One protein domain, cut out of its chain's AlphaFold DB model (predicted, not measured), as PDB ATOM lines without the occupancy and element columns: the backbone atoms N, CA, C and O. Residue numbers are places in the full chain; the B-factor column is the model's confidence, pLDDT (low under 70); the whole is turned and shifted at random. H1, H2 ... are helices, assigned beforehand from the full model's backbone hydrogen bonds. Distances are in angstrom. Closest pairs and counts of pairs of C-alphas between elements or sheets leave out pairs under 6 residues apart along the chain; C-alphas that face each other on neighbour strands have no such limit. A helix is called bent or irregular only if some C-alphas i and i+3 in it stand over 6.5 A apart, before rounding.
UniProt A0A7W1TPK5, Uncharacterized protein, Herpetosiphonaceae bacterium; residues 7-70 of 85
ATOM      1  N   SER A   7      17.459   8.857   5.366       65.19
ATOM      2  CA  SER A   7      17.873   9.928   6.274       65.19
ATOM      3  C   SER A   7      17.054   9.954   7.569       65.19
ATOM      4  O   SER A   7      17.593  10.294   8.622       65.19
ATOM      5  N   ASP A   8      15.775   9.583   7.495       66.81
ATOM      6  CA  ASP A   8      14.877   9.548   8.648       66.81
ATOM      7  C   ASP A   8      15.246   8.396   9.586       66.81
ATOM      8  O   ASP A   8      15.265   8.549  10.804       66.81
ATOM      9  N   LEU A   9      15.634   7.255   9.032       66.62
ATOM     10  CA  LEU A   9      16.020   6.099   9.831       66.62
ATOM     11  C   LEU A   9      17.395   6.323  10.484       66.62
ATOM     12  O   LEU A   9      17.611   5.942  11.628       66.62
ATOM     13  N   MET A  10      18.290   7.064   9.832       68.19
ATOM     14  CA  MET A  10      19.694   7.196  10.230       68.19
ATOM     15  C   MET A  10      19.976   8.031  11.491       68.19
ATOM     16  O   MET A  10      21.109   8.017  11.973       68.19
ATOM     17  N   THR A  11      19.002   8.749  12.062       65.69
ATOM     18  CA  THR A  11      19.231   9.536  13.290       65.69
ATOM     19  C   THR A  11      18.029   9.527  14.245       65.69
ATOM     20  O   THR A  11      16.889   9.606  13.787       65.69
ATOM     21  N   PRO A  12      18.254   9.556  15.576       59.47
ATOM     22  CA  PRO A  12      17.179   9.725  16.560       59.47
ATOM     23  C   PRO A  12      16.418  11.053  16.405       59.47
ATOM     24  O   PRO A  12      15.236  11.148  16.700       59.47
ATOM     25  N   GLY A  13      17.086  12.106  15.927       59.81
ATOM     26  CA  GLY A  13      16.452  13.405  15.668       59.81
ATOM     27  C   GLY A  13      15.722  13.503  14.325       59.81
ATOM     28  O   GLY A  13      15.073  14.513  14.077       59.81
ATOM     29  N   GLY A  14      15.858  12.501  13.452       72.31
ATOM     30  CA  GLY A  14      15.216  12.448  12.140       72.31
ATOM     31  C   GLY A  14      13.844  11.789  12.225       72.31
ATOM     32  O   GLY A  14      12.919  12.317  12.831       72.31
ATOM     33  N   GLY A  15      13.723  10.602  11.643       65.19
ATOM     34  CA  GLY A  15      12.487   9.825  11.566       65.19
ATOM     35  C   GLY A  15      11.897   9.485  12.921       65.19
ATOM     36  O   GLY A  15      10.682   9.487  13.063       65.19
ATOM     37  N   HIS A  16      12.733   9.260  13.934       68.75
ATOM     38  CA  HIS A  16      12.249   8.989  15.287       68.75
ATOM     39  C   HIS A  16      11.613  10.238  15.921       68.75
ATOM     40  O   HIS A  16      10.466  10.177  16.359       68.75
ATOM     41  N   GLY A  17      12.279  11.397  15.833       68.56
ATOM     42  CA  GLY A  17      11.708  12.691  16.224       68.56
ATOM     43  C   GLY A  17      10.425  13.050  15.462       68.56
ATOM     44  O   GLY A  17       9.443  13.454  16.077       68.56
ATOM     45  N   LEU A  18      10.390  12.817  14.145       73.19
ATOM     46  CA  LEU A  18       9.203  13.057  13.314       73.19
ATOM     47  C   LEU A  18       8.006  12.186  13.723       73.19
ATOM     48  O   LEU A  18       6.881  12.676  13.769       73.19
ATOM     49  N   LEU A  19       8.231  10.908  14.039       70.69
ATOM     50  CA  LEU A  19       7.169  10.002  14.490       70.69
ATOM     51  C   LEU A  19       6.641  10.391  15.877       70.69
ATOM     52  O   LEU A  19       5.436  10.310  16.124       70.69
ATOM     53  N   MET A  20       7.518  10.849  16.773       75.25
ATOM     54  CA  MET A  20       7.104  11.370  18.077       75.25
ATOM     55  C   MET A  20       6.276  12.658  17.952       75.25
ATOM     56  O   MET A  20       5.272  12.799  18.651       75.25
ATOM     57  N   ASP A  21       6.630  13.554  17.027       80.94
ATOM     58  CA  ASP A  21       5.852  14.765  16.722       80.94
ATOM     59  C   ASP A  21       4.466  14.442  16.128       80.94
ATOM     60  O   ASP A  21       3.509  15.195  16.321       80.94
ATOM     61  N   GLU A  22       4.322  13.292  15.461       78.06
ATOM     62  CA  GLU A  22       3.035  12.745  15.002       78.06
ATOM     63  C   GLU A  22       2.223  12.068  16.133       78.06
ATOM     64  O   GLU A  22       1.131  11.543  15.897       78.06
ATOM     65  N   GLY A  23       2.712  12.117  17.377       79.69
ATOM     66  CA  GLY A  23       2.027  11.612  18.570       79.69
ATOM     67  C   GLY A  23       2.318  10.146  18.897       79.69
ATOM     68  O   GLY A  23       1.637   9.565  19.745       79.69
ATOM     69  N   MET A  24       3.309   9.535  18.242       80.94
ATOM     70  CA  MET A  24       3.750   8.175  18.542       80.94
ATOM     71  C   MET A  24       4.595   8.149  19.823       80.94
ATOM     72  O   MET A  24       5.360   9.074  20.098       80.94
ATOM     73  N   SER A  25       4.482   7.082  20.622       78.75
ATOM     74  CA  SER A  25       5.408   6.906  21.743       78.75
ATOM     75  C   SER A  25       6.817   6.637  21.226       78.75
ATOM     76  O   SER A  25       7.013   6.128  20.121       78.75
ATOM     77  N   PHE A  26       7.802   6.947  22.061       75.69
ATOM     78  CA  PHE A  26       9.201   6.689  21.764       75.69
ATOM     79  C   PHE A  26       9.453   5.219  21.389       75.69
ATOM     80  O   PHE A  26      10.127   4.963  20.391       75.69
ATOM     81  N   GLU A  27       8.897   4.259  22.145       79.00
ATOM     82  CA  GLU A  27       9.082   2.832  21.845       79.00
ATOM     83  C   GLU A  27       8.421   2.435  20.523       79.00
ATOM     84  O   GLU A  27       9.042   1.754  19.718       79.00
ATOM     85  N   ALA A  28       7.203   2.913  20.253       79.50
ATOM     86  CA  ALA A  28       6.504   2.588  19.012       79.50
ATOM     87  C   ALA A  28       7.217   3.172  17.780       79.50
ATOM     88  O   ALA A  28       7.331   2.498  16.757       79.50
ATOM     89  N   ALA A  29       7.757   4.392  17.890       76.19
ATOM     90  CA  ALA A  29       8.566   4.995  16.836       76.19
ATOM     91  C   ALA A  29       9.865   4.210  16.612       76.19
ATOM     92  O   ALA A  29      10.271   3.991  15.473       76.19
ATOM     93  N   TYR A  30      10.500   3.748  17.690       78.25
ATOM     94  CA  TYR A  30      11.707   2.931  17.622       78.25
ATOM     95  C   TYR A  30      11.451   1.575  16.949       78.25
ATOM     96  O   TYR A  30      12.190   1.186  16.041       78.25
ATOM     97  N   ASP A  31      10.397   0.869  17.359       81.00
ATOM     98  CA  ASP A  31      10.061  -0.446  16.816       81.00
ATOM     99  C   ASP A  31       9.657  -0.360  15.340       81.00
ATOM    100  O   ASP A  31      10.129  -1.165  14.540       81.00
ATOM    101  N   LEU A  32       8.901   0.669  14.942       80.81
ATOM    102  CA  LEU A  32       8.556   0.892  13.535       80.81
ATOM    103  C   LEU A  32       9.808   1.094  12.668       80.81
ATOM    104  O   LEU A  32       9.908   0.543  11.574       80.81
ATOM    105  N   ILE A  33      10.782   1.865  13.151       79.12
ATOM    106  CA  ILE A  33      12.059   2.086  12.458       79.12
ATOM    107  C   ILE A  33      12.841   0.773  12.323       79.12
ATOM    108  O   ILE A  33      13.405   0.504  11.261       79.12
ATOM    109  N   ALA A  34      12.854  -0.061  13.367       79.81
ATOM    110  CA  ALA A  34      13.497  -1.372  13.328       79.81
ATOM    111  C   ALA A  34      12.807  -2.328  12.337       79.81
ATOM    112  O   ALA A  34      13.491  -3.029  11.593       79.81
ATOM    113  N   GLU A  35      11.473  -2.330  12.287       81.94
ATOM    114  CA  GLU A  35      10.696  -3.106  11.313       81.94
ATOM    115  C   GLU A  35      10.977  -2.652   9.878       81.94
ATOM    116  O   GLU A  35      11.240  -3.485   9.013       81.94
ATOM    117  N   ARG A  36      11.006  -1.337   9.627       79.88
ATOM    118  CA  ARG A  36      11.340  -0.786   8.305       79.88
ATOM    119  C   ARG A  36      12.757  -1.127   7.871       79.88
ATOM    120  O   ARG A  36      12.971  -1.459   6.711       79.88
ATOM    121  N   ALA A  37      13.713  -1.099   8.794       77.88
ATOM    122  CA  ALA A  37      15.079  -1.499   8.495       77.88
ATOM    123  C   ALA A  37      15.207  -2.983   8.099       77.88
ATOM    124  O   ALA A  37      16.168  -3.337   7.419       77.88
ATOM    125  N   ALA A  38      14.255  -3.831   8.505       77.88
ATOM    126  CA  ALA A  38      14.194  -5.244   8.142       77.88
ATOM    127  C   ALA A  38      13.545  -5.503   6.767       77.88
ATOM    128  O   ALA A  38      13.551  -6.641   6.293       77.88
ATOM    129  N   GLU A  39      12.944  -4.491   6.129       82.75
ATOM    130  CA  GLU A  39      12.323  -4.659   4.814       82.75
ATOM    131  C   GLU A  39      13.398  -4.914   3.734       82.75
ATOM    132  O   GLU A  39      14.448  -4.268   3.755       82.75
ATOM    133  N   PRO A  40      13.162  -5.810   2.751       78.88
ATOM    134  CA  PRO A  40      14.177  -6.192   1.760       78.88
ATOM    135  C   PRO A  40      14.762  -5.019   0.966       78.88
ATOM    136  O   PRO A  40      15.965  -4.977   0.709       78.88
ATOM    137  N   ASP A  41      13.921  -4.049   0.608       76.81
ATOM    138  CA  ASP A  41      14.344  -2.852  -0.123       76.81
ATOM    139  C   ASP A  41      15.294  -2.000   0.728       76.81
ATOM    140  O   ASP A  41      16.237  -1.391   0.222       76.81
ATOM    141  N   PHE A  42      15.083  -2.013   2.042       75.50
ATOM    142  CA  PHE A  42      15.887  -1.288   3.005       75.50
ATOM    143  C   PHE A  42      17.208  -1.985   3.303       75.50
ATOM    144  O   PHE A  42      18.263  -1.348   3.311       75.50
ATOM    145  N   GLN A  43      17.157  -3.306   3.455       75.81
ATOM    146  CA  GLN A  43      18.327  -4.165   3.580       75.81
ATOM    147  C   GLN A  43      19.275  -3.959   2.390       75.81
ATOM    148  O   GLN A  43      20.460  -3.714   2.586       75.81
ATOM    149  N   ALA A  44      18.748  -3.940   1.159       78.38
ATOM    150  CA  ALA A  44      19.549  -3.712  -0.041       78.38
ATOM    151  C   ALA A  44      20.234  -2.333  -0.049       78.38
ATOM    152  O   ALA A  44      21.382  -2.209  -0.480       78.38
ATOM    153  N   VAL A  45      19.554  -1.289   0.439       76.44
ATOM    154  CA  VAL A  45      20.145   0.049   0.579       76.44
ATOM    155  C   VAL A  45      21.251   0.041   1.633       76.44
ATOM    156  O   VAL A  45      22.346   0.543   1.376       76.44
ATOM    157  N   LEU A  46      20.994  -0.554   2.795       76.38
ATOM    158  CA  LEU A  46      21.958  -0.656   3.884       76.38
ATOM    159  C   LEU A  46      23.204  -1.462   3.487       76.38
ATOM    160  O   LEU A  46      24.320  -1.017   3.756       76.38
ATOM    161  N   ASP A  47      23.034  -2.574   2.770       77.19
ATOM    162  CA  ASP A  47      24.126  -3.382   2.219       77.19
ATOM    163  C   ASP A  47      24.959  -2.581   1.209       77.19
ATOM    164  O   ASP A  47      26.193  -2.621   1.225       77.19
ATOM    165  N   LEU A  48      24.305  -1.795   0.348       77.56
ATOM    166  CA  LEU A  48      24.975  -0.986  -0.671       77.56
ATOM    167  C   LEU A  48      25.788   0.166  -0.060       77.56
ATOM    168  O   LEU A  48      26.879   0.473  -0.551       77.56
ATOM    169  N   TYR A  49      25.297   0.766   1.027       77.44
ATOM    170  CA  TYR A  49      26.061   1.724   1.834       77.44
ATOM    171  C   TYR A  49      27.201   1.025   2.590       77.44
ATOM    172  O   TYR A  49      28.350   1.460   2.515       77.44
ATOM    173  N   GLY A  50      26.921  -0.093   3.259       75.81
ATOM    174  CA  GLY A  50      27.904  -0.874   4.016       75.81
ATOM    175  C   GLY A  50      29.012  -1.495   3.156       75.81
ATOM    176  O   GLY A  50      30.081  -1.827   3.672       75.81
ATOM    177  N   ALA A  51      28.816  -1.618   1.844       78.12
ATOM    178  CA  ALA A  51      29.826  -2.118   0.915       78.12
ATOM    179  C   ALA A  51      30.980  -1.130   0.656       78.12
ATOM    180  O   ALA A  51      32.022  -1.543   0.144       78.12
ATOM    181  N   ARG A  52      30.823   0.160   0.990       79.44
ATOM    182  CA  ARG A  52      31.829   1.207   0.730       79.44
ATOM    183  C   ARG A  52      32.380   1.791   2.034       79.44
ATOM    184  O   ARG A  52      31.601   1.956   2.971       79.44
ATOM    185  N   PRO A  53      33.678   2.143   2.113       80.50
ATOM    186  CA  PRO A  53      34.262   2.745   3.315       80.50
ATOM    187  C   PRO A  53      33.488   3.971   3.816       80.50
ATOM    188  O   PRO A  53      33.131   4.033   4.989       80.50
ATOM    189  N   GLU A  54      33.120   4.881   2.915       79.31
ATOM    190  CA  GLU A  54      32.398   6.112   3.254       79.31
ATOM    191  C   GLU A  54      30.985   5.817   3.779       79.31
ATOM    192  O   GLU A  54      30.498   6.462   4.705       79.31
ATOM    193  N   GLY A  55      30.315   4.804   3.222       78.38
ATOM    194  CA  GLY A  55      28.999   4.387   3.702       78.38
ATOM    195  C   GLY A  55      29.066   3.670   5.055       78.38
ATOM    196  O   GLY A  55      28.185   3.871   5.891       78.38
ATOM    197  N   ARG A  56      30.142   2.919   5.331       80.94
ATOM    198  CA  ARG A  56      30.398   2.346   6.665       80.94
ATOM    199  C   ARG A  56      30.613   3.422   7.723       80.94
ATOM    200  O   ARG A  56      30.081   3.278   8.819       80.94
ATOM    201  N   GLU A  57      31.354   4.482   7.408       82.50
ATOM    202  CA  GLU A  57      31.545   5.619   8.320       82.50
ATOM    203  C   GLU A  57      30.211   6.300   8.648       82.50
ATOM    204  O   GLU A  57      29.923   6.579   9.812       82.50
ATOM    205  N   ILE A  58      29.352   6.489   7.642       79.75
ATOM    206  CA  ILE A  58      28.008   7.051   7.824       79.75
ATOM    207  C   ILE A  58      27.144   6.153   8.732       79.75
ATOM    208  O   ILE A  58      26.487   6.655   9.647       79.75
ATOM    209  N   LEU A  59      27.171   4.829   8.536       80.62
ATOM    210  CA  LEU A  59      26.442   3.871   9.382       80.62
ATOM    211  C   LEU A  59      26.973   3.840  10.825       80.62
ATOM    212  O   LEU A  59      26.190   3.740  11.771       80.62
ATOM    213  N   GLN A  60      28.285   3.973  11.018       82.06
ATOM    214  CA  GLN A  60      28.890   4.079  12.350       82.06
ATOM    215  C   GLN A  60      28.533   5.393  13.049       82.06
ATOM    216  O   GLN A  60      28.222   5.388  14.239       82.06
ATOM    217  N   LEU A  61      28.532   6.511  12.321       82.00
ATOM    218  CA  LEU A  61      28.121   7.803  12.864       82.00
ATOM    219  C   LEU A  61      26.654   7.768  13.314       82.00
ATOM    220  O   LEU A  61      26.328   8.238  14.403       82.00
ATOM    221  N   ALA A  62      25.780   7.159  12.512       80.81
ATOM    222  CA  ALA A  62      24.386   6.938  12.873       80.81
ATOM    223  C   ALA A  62      24.250   6.105  14.159       80.81
ATOM    224  O   ALA A  62      23.557   6.529  15.084       80.81
ATOM    225  N   ARG A  63      24.980   4.985  14.280       84.06
ATOM    226  CA  ARG A  63      25.044   4.192  15.525       84.06
ATOM    227  C   ARG A  63      25.468   5.026  16.730       84.06
ATOM    228  O   ARG A  63      24.831   4.939  17.773       84.06
ATOM    229  N   ALA A  64      26.488   5.871  16.581       82.62
ATOM    230  CA  ALA A  64      26.956   6.739  17.659       82.62
ATOM    231  C   ALA A  64      25.881   7.746  18.117       82.62
ATOM    232  O   ALA A  64      25.815   8.080  19.302       82.62
ATOM    233  N   TYR A  65      25.014   8.218  17.214       80.06
ATOM    234  CA  TYR A  65      23.883   9.067  17.599       80.06
ATOM    235  C   TYR A  65      22.836   8.313  18.425       80.06
ATOM    236  O   TYR A  65      22.339   8.871  19.404       80.06
ATOM    237  N   TRP A  66      22.521   7.070  18.058       80.44
ATOM    238  CA  TRP A  66      21.615   6.212  18.830       80.44
ATOM    239  C   TRP A  66      22.199   5.857  20.203       80.44
ATOM    240  O   TRP A  66      21.523   6.039  21.216       80.44
ATOM    241  N   ASP A  67      23.481   5.490  20.257       84.06
ATOM    242  CA  ASP A  67      24.184   5.173  21.507       84.06
ATOM    243  C   ASP A  67      24.218   6.375  22.466       84.06
ATOM    244  O   ASP A  67      23.907   6.256  23.651       84.06
ATOM    245  N   LYS A  68      24.460   7.586  21.942       76.75
ATOM    246  CA  LYS A  68      24.381   8.831  22.727       76.75
ATOM    247  C   LYS A  68      22.982   9.088  23.304       76.75
ATOM    248  O   LYS A  68      22.867   9.754  24.333       76.75
ATOM    249  N   ALA A  69      21.934   8.585  22.654       73.44
ATOM    250  CA  ALA A  69      20.560   8.633  23.148       73.44
ATOM    251  C   ALA A  69      20.231   7.491  24.134       73.44
ATOM    252  O   ALA A  69      19.100   7.407  24.609       73.44
ATOM    253  N   GLY A  70      21.201   6.630  24.462       79.69
ATOM    254  CA  GLY A  70      21.024   5.482  25.352       79.69
ATOM    255  C   GLY A  70      20.273   4.320  24.708       79.69
ATOM    256  O   GLY A  70      19.743   3.470  25.424       79.69
TER     257      GLY A  70
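This is residues 7 to 70 of the 85 residues of an uncharacterized protein of Herpetosiphonaceae bacterium (UniProt A0A7W1TPK5). Three helices make an open U, with H2 and H4 as its two arms and H3 as the base between them, meeting each arm end to end at a corner; H1 packs on H2 at a steep angle, and its first residue comes near H4, partly closing the mouth of the U. Residues 39 to 44 stick out where H2 turns into H3. The printed part has 64 residues with four named helices, in the order H1, H2, H3, H4, and no named strand; its class is all helix. It is compact, with a radius of gyration of the C-alphas of 12.1 A, and spans 36 by 26 by 15 A.

Start at Ser 7, the first printed residue, and go on to C-alpha 12 at (17.179, 9.725, 16.560), where H1 begins, residues 12 to 21. H1 is irregular, but only just: C-alphas 12 and 15 are 6.9 A apart. Next comes H2, residues 26 to 37, 16.7 A from first to last C-alpha. Find C-alpha 40 at (14.177, -6.192, 1.760); from there H3, residues 40 to 50, runs 14.9 A. H4, residues 53 to 68, is the longest helix at 22.6 A and ends with C-alpha 68 at (24.381, 8.831, 22.727).

Look first at H1 and H2, which touch at a steep tilt of 59 degrees and run opposite ways; their closest C-alphas, those of His 16 and Ala 29, are 5.6 A apart. H2 and H3 are close but not clearly touching, about perpendicular at 84 degrees, with the C-alphas of Ala 37 and Gln 43 closest at 6.5 A. H3 and H4 touch only at the corner by their link, H4 with residues 55 to 59 alone; the closest C-alphas are those of Tyr 49 and Gly 55, 4.4 A apart. Their tilt of 72 degrees is only just about perpendicular. H1 and H4 are close but not clearly touching, at a steep tilt of 53 degrees, with the C-alphas of Pro 12 and Trp 66 closest at 6.1 A. H1 and H3 are apart, and so are H2 and H4. In H2, H3 and H4 every O i to N i+4 pair is within hydrogen-bond range; in H1 4 of 6 are.

The C-alphas farthest apart, those of Gly 23 and Pro 53, are 36.7 A from each other. The printed part has no cut, and the links H1 to H2, H2 to H3 and H3 to H4 are tight. The mean pLDDT of the printed part is 76.6; look for values under 70 at residues 7 to 13 and 15 to 17.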